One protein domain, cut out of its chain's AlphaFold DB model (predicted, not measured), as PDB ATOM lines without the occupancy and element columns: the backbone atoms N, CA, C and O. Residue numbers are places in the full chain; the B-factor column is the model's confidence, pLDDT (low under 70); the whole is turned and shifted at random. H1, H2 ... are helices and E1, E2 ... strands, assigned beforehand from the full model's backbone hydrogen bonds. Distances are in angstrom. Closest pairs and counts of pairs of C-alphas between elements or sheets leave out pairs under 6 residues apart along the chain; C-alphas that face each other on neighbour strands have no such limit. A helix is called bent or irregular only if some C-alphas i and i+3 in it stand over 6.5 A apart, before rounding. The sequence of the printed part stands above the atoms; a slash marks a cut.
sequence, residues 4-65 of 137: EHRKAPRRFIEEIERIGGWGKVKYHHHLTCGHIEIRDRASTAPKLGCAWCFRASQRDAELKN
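What this domain is: This is residues 4 to 65 of the 137 residues of an uncharacterized protein of Acidimicrobiia bacterium (UniProt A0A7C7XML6). A small, strongly twisted sheet of four strands, curled like part of a barrel, makes the body, and the helix H2 leads away from it as an arm whose residues 58 to 65 stick out. The long, bent strand E1 runs through the sheet, pairing with E2 over its residues 13 to 19 and with the short E4 over its residues 10 to 12, while E3 folds back beside E2 on the side away from E1; the tiny helix H1 sits by E4 and the first residues of H2. The printed part has 62 residues, with two named helices and four named strands in the order H1, E1, E2, E3, E4, H2, and its class is mixed, helices and strands. The sheet runs E3, E2, E1, E4 and is antiparallel throughout. The whole is loose, with a radius of gyration of the C-alphas of 13.3 A, and it is a rod spanning 47 by 21 by 19 A, with the arm making one end of its length.

Where its parts are: Strand E1, residues 10 to 19, is the longest strand, 22.8 A from first to last C-alpha; it begins with C-alpha 10 at (124.271, 89.506, 108.449) and ends with C-alpha 19 at (107.803, 105.228, 109.064). E2, residues 26 to 31, measures 15.5 A, and E3, residues 36 to 39, measures 9.8 A. E4 holds residues 47 to 49. H1, residues 4 to 7, begins with C-alpha 4 at (117.885, 86.155, 99.430). H2, residues 51 to 64, is 20.0 A long and ends with C-alpha 64 at (134.812, 89.141, 87.982).

How they stand to each other: In the sheet E3 and E4 are the edge strands, and E2 and E1 are inner strands. E1 and E2 are a hairpin of antiparallel strands, at 144 degrees between their directions; N 17 and O 28 are 2.9 A apart, and N 28 and O 17 are 2.8 A apart, both within hydrogen-bond range. E2 and E3 are a second hairpin, at 147 degrees, with N 29 and O 37 2.9 A apart. E1, E2 and E3 form a meander, each strand the antiparallel neighbour of the one before. E1 bends by 72 degrees at residue 14, and its pairing is staggered: residues 13 to 19 pair with E2, and residues 10 to 12 with E4. Between E1 and E4, N 11 and O 48 are 2.8 A apart, and the C-alphas of residues 10 and 49, which face each other, are 4.1 A apart. With E4 the four strands make a Greek key, a meander of three whose first strand is also the antiparallel neighbour of the fourth. E3 and E4 are apart, but only just, their closest C-alphas being 8.0 A apart. From edge to edge the strands' lines turn by 90 degrees and the way across the sheet turns by 109 degrees. H2 is on the sheet but only grazes it, with its residues 51 to 54. H1 also only grazes the sheet, with its residues 4 to 7. H2 touches H1 with residues 51 to 54 alone, and the closest C-alphas are those of His 5 and Ala 51, 5.6 A apart. In H2 every O i to N i+4 pair is within hydrogen-bond range; H1 is too short for such a pair.

The domain as a whole: The two C-alphas farthest apart are those of Trp 22, in the link from E1 to E2, and Asn 65, at 47.6 A. Residues 58 to 65, of which 58 to 64 belong to H2, stand free; the body without them spans 36 by 18 by 17 A. The printed part, residues 4 to 65, has no cut. The links from E1 to E2 and from E3 to E4 are short, the other three are tight, and there is no long link. The mean pLDDT of the printed part is 90.1, and no printed residue is under 70.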
ATOM      1  N   GLU A   4     116.844  85.126  99.361       76.19
ATOM      2  CA  GLU A   4     117.885  86.155  99.430       76.19
ATOM      3  C   GLU A   4     118.261  86.515 100.872       76.19
ATOM      4  O   GLU A   4     119.436  86.464 101.225       76.19
ATOM      5  N   HIS A   5     117.292  86.764 101.761       78.94
ATOM      6  CA  HIS A   5     117.601  87.141 103.151       78.94
ATOM      7  C   HIS A   5     118.238  86.011 103.973       78.94
ATOM      8  O   HIS A   5     118.832  86.280 105.016       78.94
ATOM      9  N   ARG A   6     118.102  84.748 103.543       81.56
ATOM     10  CA  ARG A   6     118.759  83.604 104.201       81.56
ATOM     11  C   ARG A   6     120.228  83.477 103.805       81.56
ATOM     12  O   ARG A   6     121.030  83.067 104.634       81.56
ATOM     13  N   LYS A   7     120.556  83.815 102.555       84.44
ATOM     14  CA  LYS A   7     121.921  83.774 102.008       84.44
ATOM     15  C   LYS A   7     122.680  85.088 102.217       84.44
ATOM     16  O   LYS A   7     123.896  85.125 102.065       84.44
ATOM     17  N   ALA A   8     121.968  86.155 102.568       89.00
ATOM     18  CA  ALA A   8     122.532  87.478 102.745       89.00
ATOM     19  C   ALA A   8     123.496  87.585 103.939       89.00
ATOM     20  O   ALA A   8     123.231  87.018 105.007       89.00
ATOM     21  N   PRO A   9     124.574  88.382 103.808       92.31
ATOM     22  CA  PRO A   9     125.471  88.658 104.917       92.31
ATOM     23  C   PRO A   9     124.714  89.380 106.034       92.31
ATOM     24  O   PRO A   9     123.951  90.321 105.794       92.31
ATOM     25  N   ARG A  10     124.929  88.931 107.273       92.44
ATOM     26  CA  ARG A  10     124.271  89.506 108.449       92.44
ATOM     27  C   ARG A  10     125.050  90.721 108.942       92.44
ATOM     28  O   ARG A  10     126.235  90.611 109.248       92.44
ATOM     29  N   ARG A  11     124.377  91.863 109.045       94.19
ATOM     30  CA  ARG A  11     124.917  93.138 109.532       94.19
ATOM     31  C   ARG A  11     124.181  93.558 110.797       94.19
ATOM     32  O   ARG A  11     123.058  93.105 111.025       94.19
ATOM     33  N   PHE A  12     124.839  94.346 111.640       95.50
ATOM     34  CA  PHE A  12     124.202  94.874 112.843       95.50
ATOM     35  C   PHE A  12     123.201  95.965 112.463       95.50
ATOM     36  O   PHE A  12     123.369  96.622 111.436       95.50
ATOM     37  N   ILE A  13     122.159  96.108 113.275       95.25
ATOM     38  CA  ILE A  13     121.204  97.209 113.177       95.25
ATOM     39  C   ILE A  13     121.765  98.371 113.999       95.25
ATOM     40  O   ILE A  13     122.043  98.188 115.183       95.25
ATOM     41  N   GLU A  14     121.939  99.529 113.374       95.56
ATOM     42  CA  GLU A  14     122.340 100.772 114.042       95.56
ATOM     43  C   GLU A  14     121.117 101.504 114.589       95.56
ATOM     44  O   GLU A  14     121.101 101.911 115.746       95.56
ATOM     45  N   GLU A  15     120.062 101.594 113.779       94.56
ATOM     46  CA  GLU A  15     118.851 102.334 114.115       94.56
ATOM     47  C   GLU A  15     117.608 101.666 113.513       94.56
ATOM     48  O   GLU A  15     117.671 100.993 112.476       94.56
ATOM     49  N   ILE A  16     116.464 101.815 114.186       94.56
ATOM     50  CA  ILE A  16     115.163 101.373 113.679       94.56
ATOM     51  C   ILE A  16     114.228 102.572 113.643       94.56
ATOM     52  O   ILE A  16     113.732 103.013 114.680       94.56
ATOM     53  N   GLU A  17     113.918 103.030 112.439       95.56
ATOM     54  CA  GLU A  17     112.954 104.096 112.217       95.56
ATOM     55  C   GLU A  17     111.568 103.520 111.925       95.56
ATOM     56  O   GLU A  17     111.386 102.597 111.122       95.56
ATOM     57  N   ARG A  18     110.552 104.083 112.581       94.19
ATOM     58  CA  ARG A  18     109.149 103.752 112.331       94.19
ATOM     59  C   ARG A  18     108.567 104.776 111.363       94.19
ATOM     60  O   ARG A  18     108.310 105.911 111.753       94.19
ATOM     61  N   ILE A  19     108.296 104.355 110.132       94.69
ATOM     62  CA  ILE A  19     107.803 105.228 109.064       94.69
ATOM     63  C   ILE A  19     106.397 104.797 108.645       94.69
ATOM     64  O   ILE A  19     106.112 103.614 108.450       94.69
ATOM     65  N   GLY A  20     105.502 105.773 108.497       91.19
ATOM     66  CA  GLY A  20     104.142 105.573 108.002       91.19
ATOM     67  C   GLY A  20     103.046 105.905 109.014       91.19
ATOM     68  O   GLY A  20     103.275 106.034 110.217       91.19
ATOM     69  N   GLY A  21     101.833 106.065 108.489       89.25
ATOM     70  CA  GLY A  21     100.647 106.438 109.256       89.25
ATOM     71  C   GLY A  21      99.936 105.257 109.917       89.25
ATOM     72  O   GLY A  21     100.327 104.091 109.802       89.25
ATOM     73  N   TRP A  22      98.842 105.573 110.608       83.81
ATOM     74  CA  TRP A  22      97.987 104.585 111.260       83.81
ATOM     75  C   TRP A  22      97.481 103.546 110.239       83.81
ATOM     76  O   TRP A  22      96.929 103.899 109.202       83.81
ATOM     77  N   GLY A  23      97.742 102.260 110.498       83.50
ATOM     78  CA  GLY A  23      97.361 101.139 109.623       83.50
ATOM     79  C   GLY A  23      98.358 100.753 108.516       83.50
ATOM     80  O   GLY A  23      98.231  99.666 107.961       83.50
ATOM     81  N   LYS A  24      99.378 101.571 108.212       87.75
ATOM     82  CA  LYS A  24     100.424 101.255 107.209       87.75
ATOM     83  C   LYS A  24     101.817 101.635 107.710       87.75
ATOM     84  O   LYS A  24     102.527 102.423 107.093       87.75
ATOM     85  N   VAL A  25     102.195 101.072 108.851       93.38
ATOM     86  CA  VAL A  25     103.515 101.294 109.447       93.38
ATOM     87  C   VAL A  25     104.521 100.312 108.853       93.38
ATOM     88  O   VAL A  25     104.260  99.110 108.787       93.38
ATOM     89  N   LYS A  26     105.687 100.822 108.467       95.44
ATOM     90  CA  LYS A  26     106.872 100.044 108.111       95.44
ATOM     91  C   LYS A  26     108.015 100.417 109.050       95.44
ATOM     92  O   LYS A  26     108.118 101.548 109.517       95.44
ATOM     93  N   TYR A  27     108.870  99.447 109.328       95.00
ATOM     94  CA  TYR A  27     110.057  99.614 110.154       95.00
ATOM     95  C   TYR A  27     111.284  99.534 109.261       95.00
ATOM     96  O   TYR A  27     111.546  98.495 108.644       95.00
ATOM     97  N   HIS A  28     111.998 100.645 109.178       95.75
ATOM     98  CA  HIS A  28     113.221 100.808 108.415       95.75
ATOM     99  C   HIS A  28     114.391 100.501 109.345       95.75
ATOM    100  O   HIS A  28     114.620 101.201 110.323       95.75
ATOM    101  N   HIS A  29     115.093  99.404 109.078       95.31
ATOM    102  CA  HIS A  29     116.238  98.977 109.876       95.31
ATOM    103  C   HIS A  29     117.506  99.448 109.180       95.31
ATOM    104  O   HIS A  29     117.877  98.889 108.146       95.31
ATOM    105  N   HIS A  30     118.152 100.458 109.743       95.56
ATOM    106  CA  HIS A  30     119.423 100.981 109.262       95.56
ATOM    107  C   HIS A  30     120.524 100.022 109.697       95.56
ATOM    108  O   HIS A  30     120.666  99.709 110.879       95.56
ATOM    109  N   LEU A  31     121.252  99.478 108.727       96.19
ATOM    110  CA  LEU A  31     122.312  98.510 108.972       96.19
ATOM    111  C   LEU A  31     123.680  99.179 108.898       96.19
ATOM    112  O   LEU A  31     123.884 100.066 108.077       96.19
ATOM    113  N   THR A  32     124.667  98.629 109.610       96.25
ATOM    114  CA  THR A  32     126.061  99.131 109.612       96.25
ATOM    115  C   THR A  32     126.752  99.153 108.245       96.25
ATOM    116  O   THR A  32     127.863  99.649 108.109       96.25
ATOM    117  N   CYS A  33     126.166  98.526 107.224       93.56
ATOM    118  CA  CYS A  33     126.658  98.604 105.851       93.56
ATOM    119  C   CYS A  33     126.109  99.811 105.069       93.56
ATOM    120  O   CYS A  33     126.386  99.905 103.878       93.56
ATOM    121  N   GLY A  34     125.303 100.673 105.695       93.94
ATOM    122  CA  GLY A  34     124.651 101.827 105.071       93.94
ATOM    123  C   GLY A  34     123.321 101.521 104.371       93.94
ATOM    124  O   GLY A  34     122.677 102.431 103.861       93.94
ATOM    125  N   HIS A  35     122.878 100.260 104.334       94.81
ATOM    126  CA  HIS A  35     121.611  99.878 103.701       94.81
ATOM    127  C   HIS A  35     120.449  99.832 104.694       94.81
ATOM    128  O   HIS A  35     120.633  99.530 105.873       94.81
ATOM    129  N   ILE A  36     119.238 100.034 104.174       94.62
ATOM    130  CA  ILE A  36     117.996  99.994 104.946       94.62
ATOM    131  C   ILE A  36     117.205  98.735 104.588       94.62
ATOM    132  O   ILE A  36     116.884  98.494 103.423       94.62
ATOM    133  N   GLU A  37     116.856  97.941 105.600       93.06
ATOM    134  CA  GLU A  37     115.976  96.779 105.460       93.06
ATOM    135  C   GLU A  37     114.578  97.092 106.000       93.06
ATOM    136  O   GLU A  37     114.387  97.369 107.188       93.06
ATOM    137  N   ILE A  38     113.575  97.014 105.128       93.94
ATOM    138  CA  ILE A  38     112.195  97.383 105.456       93.94
ATOM    139  C   ILE A  38     111.407  96.137 105.866       93.94
ATOM    140  O   ILE A  38     111.379  95.134 105.151       93.94
ATOM    141  N   ARG A  39     110.729  96.192 107.018       91.75
ATOM    142  CA  ARG A  39     109.859  95.112 107.514       91.75
ATOM    143  C   ARG A  39     108.563  95.650 108.106       91.75
ATOM    144  O   ARG A  39     108.492  96.788 108.546       91.75
ATOM    145  N   ASP A  40     107.554  94.790 108.193       92.00
ATOM    146  CA  ASP A  40     106.271  95.115 108.841       92.00
ATOM    147  C   ASP A  40     106.367  95.211 110.370       92.00
ATOM    148  O   ASP A  40     105.464  95.718 111.030       92.00
ATOM    149  N   ARG A  41     107.467  94.721 110.946       91.31
ATOM    150  CA  ARG A  41     107.722  94.715 112.387       91.31
ATOM    151  C   ARG A  41     109.170  95.071 112.685       91.31
ATOM    152  O   ARG A  41     110.058  94.691 111.917       91.31
ATOM    153  N   ALA A  42     109.391  95.712 113.830       91.38
ATOM    154  CA  ALA A  42     110.722  95.898 114.387       91.38
ATOM    155  C   ALA A  42     111.379  94.534 114.659       91.38
ATOM    156  O   ALA A  42     110.746  93.593 115.147       91.38
ATOM    157  N   SER A  43     112.650  94.408 114.298       89.31
ATOM    158  CA  SER A  43     113.447  93.218 114.566       89.31
ATOM    159  C   SER A  43     113.900  93.207 116.020       89.31
ATOM    160  O   SER A  43     114.503  94.161 116.490       89.31
ATOM    161  N   THR A  44     113.676  92.091 116.707       90.06
ATOM    162  CA  THR A  44     114.219  91.847 118.053       90.06
ATOM    163  C   THR A  44     115.666  91.360 118.021       90.06
ATOM    164  O   THR A  44     116.387  91.473 119.006       90.06
ATOM    165  N   ALA A  45     116.107  90.796 116.893       90.25
ATOM    166  CA  ALA A  45     117.471  90.318 116.730       90.25
ATOM    167  C   ALA A  45     118.413  91.487 116.390       90.25
ATOM    168  O   ALA A  45     118.067  92.270 115.503       90.25
ATOM    169  N   PRO A  46     119.628  91.546 116.972       91.00
ATOM    170  CA  PRO A  46     120.585  92.637 116.747       91.00
ATOM    171  C   PRO A  46     121.222  92.617 115.350       91.00
ATOM    172  O   PRO A  46     121.861  93.582 114.944       91.00
ATOM    173  N   LYS A  47     121.084  91.502 114.615       93.38
ATOM    174  CA  LYS A  47     121.648  91.320 113.273       93.38
ATOM    175  C   LYS A  47     120.589  90.916 112.258       93.38
ATOM    176  O   LYS A  47     119.867  89.931 112.455       93.38
ATOM    177  N   LEU A  48     120.597  91.579 111.106       92.81
ATOM    178  CA  LEU A  48     119.734  91.286 109.964       92.81
ATOM    179  C   LEU A  48     120.546  90.987 108.708       92.81
ATOM    180  O   LEU A  48     121.630  91.523 108.507       92.81
ATOM    181  N   GLY A  49     120.025  90.087 107.875       92.56
ATOM    182  CA  GLY A  49     120.595  89.817 106.557       92.56
ATOM    183  C   GLY A  49     120.294  90.976 105.612       92.56
ATOM    184  O   GLY A  49     119.121  91.301 105.430       92.56
ATOM    185  N   CYS A  50     121.335  91.561 105.021       93.12
ATOM    186  CA  CYS A  50     121.212  92.652 104.057       93.12
ATOM    187  C   CYS A  50     121.076  92.105 102.629       93.12
ATOM    188  O   CYS A  50     122.057  91.623 102.049       93.12
ATOM    189  N   ALA A  51     119.875  92.172 102.054       91.56
ATOM    190  CA  ALA A  51     119.611  91.701 100.695       91.56
ATOM    191  C   ALA A  51     120.385  92.515  99.648       91.56
ATOM    192  O   ALA A  51     120.866  91.950  98.668       91.56
ATOM    193  N   TRP A  52     120.587  93.814  99.885       90.56
ATOM    194  CA  TRP A  52     121.383  94.668  99.000       90.56
ATOM    195  C   TRP A  52     122.851  94.251  98.938       90.56
ATOM    196  O   TRP A  52     123.376  94.053  97.846       90.56
ATOM    197  N   CYS A  53     123.491  94.001 100.084       91.50
ATOM    198  CA  CYS A  53     124.853  93.462 100.100       91.50
ATOM    199  C   CYS A  53     124.947  92.102  99.395       91.50
ATOM    200  O   CYS A  53     125.953  91.813  98.754       91.50
ATOM    201  N   PHE A  54     123.912  91.266  99.504       91.81
ATOM    202  CA  PHE A  54     123.875  89.987  98.799       91.81
ATOM    203  C   PHE A  54     123.815  90.174  97.279       91.81
ATOM    204  O   PHE A  54     124.608  89.573  96.558       91.81
ATOM    205  N   ARG A  55     122.934  91.051  96.789       89.88
ATOM    206  CA  ARG A  55     122.832  91.373  95.357       89.88
ATOM    207  C   ARG A  55     124.116  91.997  94.818       89.88
ATOM    208  O   ARG A  55     124.577  91.581  93.763       89.88
ATOM    209  N   ALA A  56     124.723  92.917  95.567       89.56
ATOM    210  CA  ALA A  56     126.015  93.501  95.218       89.56
ATOM    211  C   ALA A  56     127.093  92.416  95.077       89.56
ATOM    212  O   ALA A  56     127.763  92.351  94.055       89.56
ATOM    213  N   SER A  57     127.174  91.479  96.030       87.69
ATOM    214  CA  SER A  57     128.143  90.379  95.948       87.69
ATOM    215  C   SER A  57     127.917  89.438  94.759       87.69
ATOM    216  O   SER A  57     128.884  88.906  94.222       87.69
ATOM    217  N   GLN A  58     126.665  89.243  94.324       87.06
ATOM    218  CA  GLN A  58     126.376  88.468  93.114       87.06
ATOM    219  C   GLN A  58     126.840  89.204  91.859       87.06
ATOM    220  O   GLN A  58     127.521  88.608  91.032       87.06
ATOM    221  N   ARG A  59     126.545  90.506  91.751       84.62
ATOM    222  CA  ARG A  59     126.995  91.322  90.616       84.62
ATOM    223  C   ARG A  59     128.515  91.426  90.546       84.62
ATOM    224  O   ARG A  59     129.077  91.292  89.467       84.62
ATOM    225  N   ASP A  60     129.188  91.578  91.682       84.94
ATOM    226  CA  ASP A  60     130.652  91.567  91.736       84.94
ATOM    227  C   ASP A  60     131.232  90.227  91.268       84.94
ATOM    228  O   ASP A  60     132.266  90.195  90.602       84.94
ATOM    229  N   ALA A  61     130.583  89.110  91.614       83.31
ATOM    230  CA  ALA A  61     131.003  87.784  91.173       83.31
ATOM    231  C   ALA A  61     130.779  87.576  89.665       83.31
ATOM    232  O   ALA A  61     131.640  86.999  89.005       83.31
ATOM    233  N   GLU A  62     129.670  88.081  89.119       78.50
ATOM    234  CA  GLU A  62     129.388  88.085  87.676       78.50
ATOM    235  C   GLU A  62     130.412  88.928  86.902       78.50
ATOM    236  O   GLU A  62     130.974  88.458  85.918       78.50
ATOM    237  N   LEU A  63     130.722  90.140  87.375       76.38
ATOM    238  CA  LEU A  63     131.699  91.028  86.731       76.38
ATOM    239  C   LEU A  63     133.121  90.461  86.764       76.38
ATOM    240  O   LEU A  63     133.868  90.598  85.798       76.38
ATOM    241  N   LYS A  64     133.506  89.806  87.865       79.06
ATOM    242  CA  LYS A  64     134.812  89.141  87.982       79.06
ATOM    243  C   LYS A  64     134.912  87.875  87.136       79.06
ATOM    244  O   LYS A  64     136.024  87.419  86.888       79.06
ATOM    245  N   ASN A  65     133.784  87.305  86.720       71.81
ATOM    246  CA  ASN A  65     133.745  86.068  85.958       71.81
ATOM    247  C   ASN A  65     132.825  86.217  84.731       71.81
ATOM    248  O   ASN A  65     131.720  85.664  84.713       71.81
TER     249      ASN A  65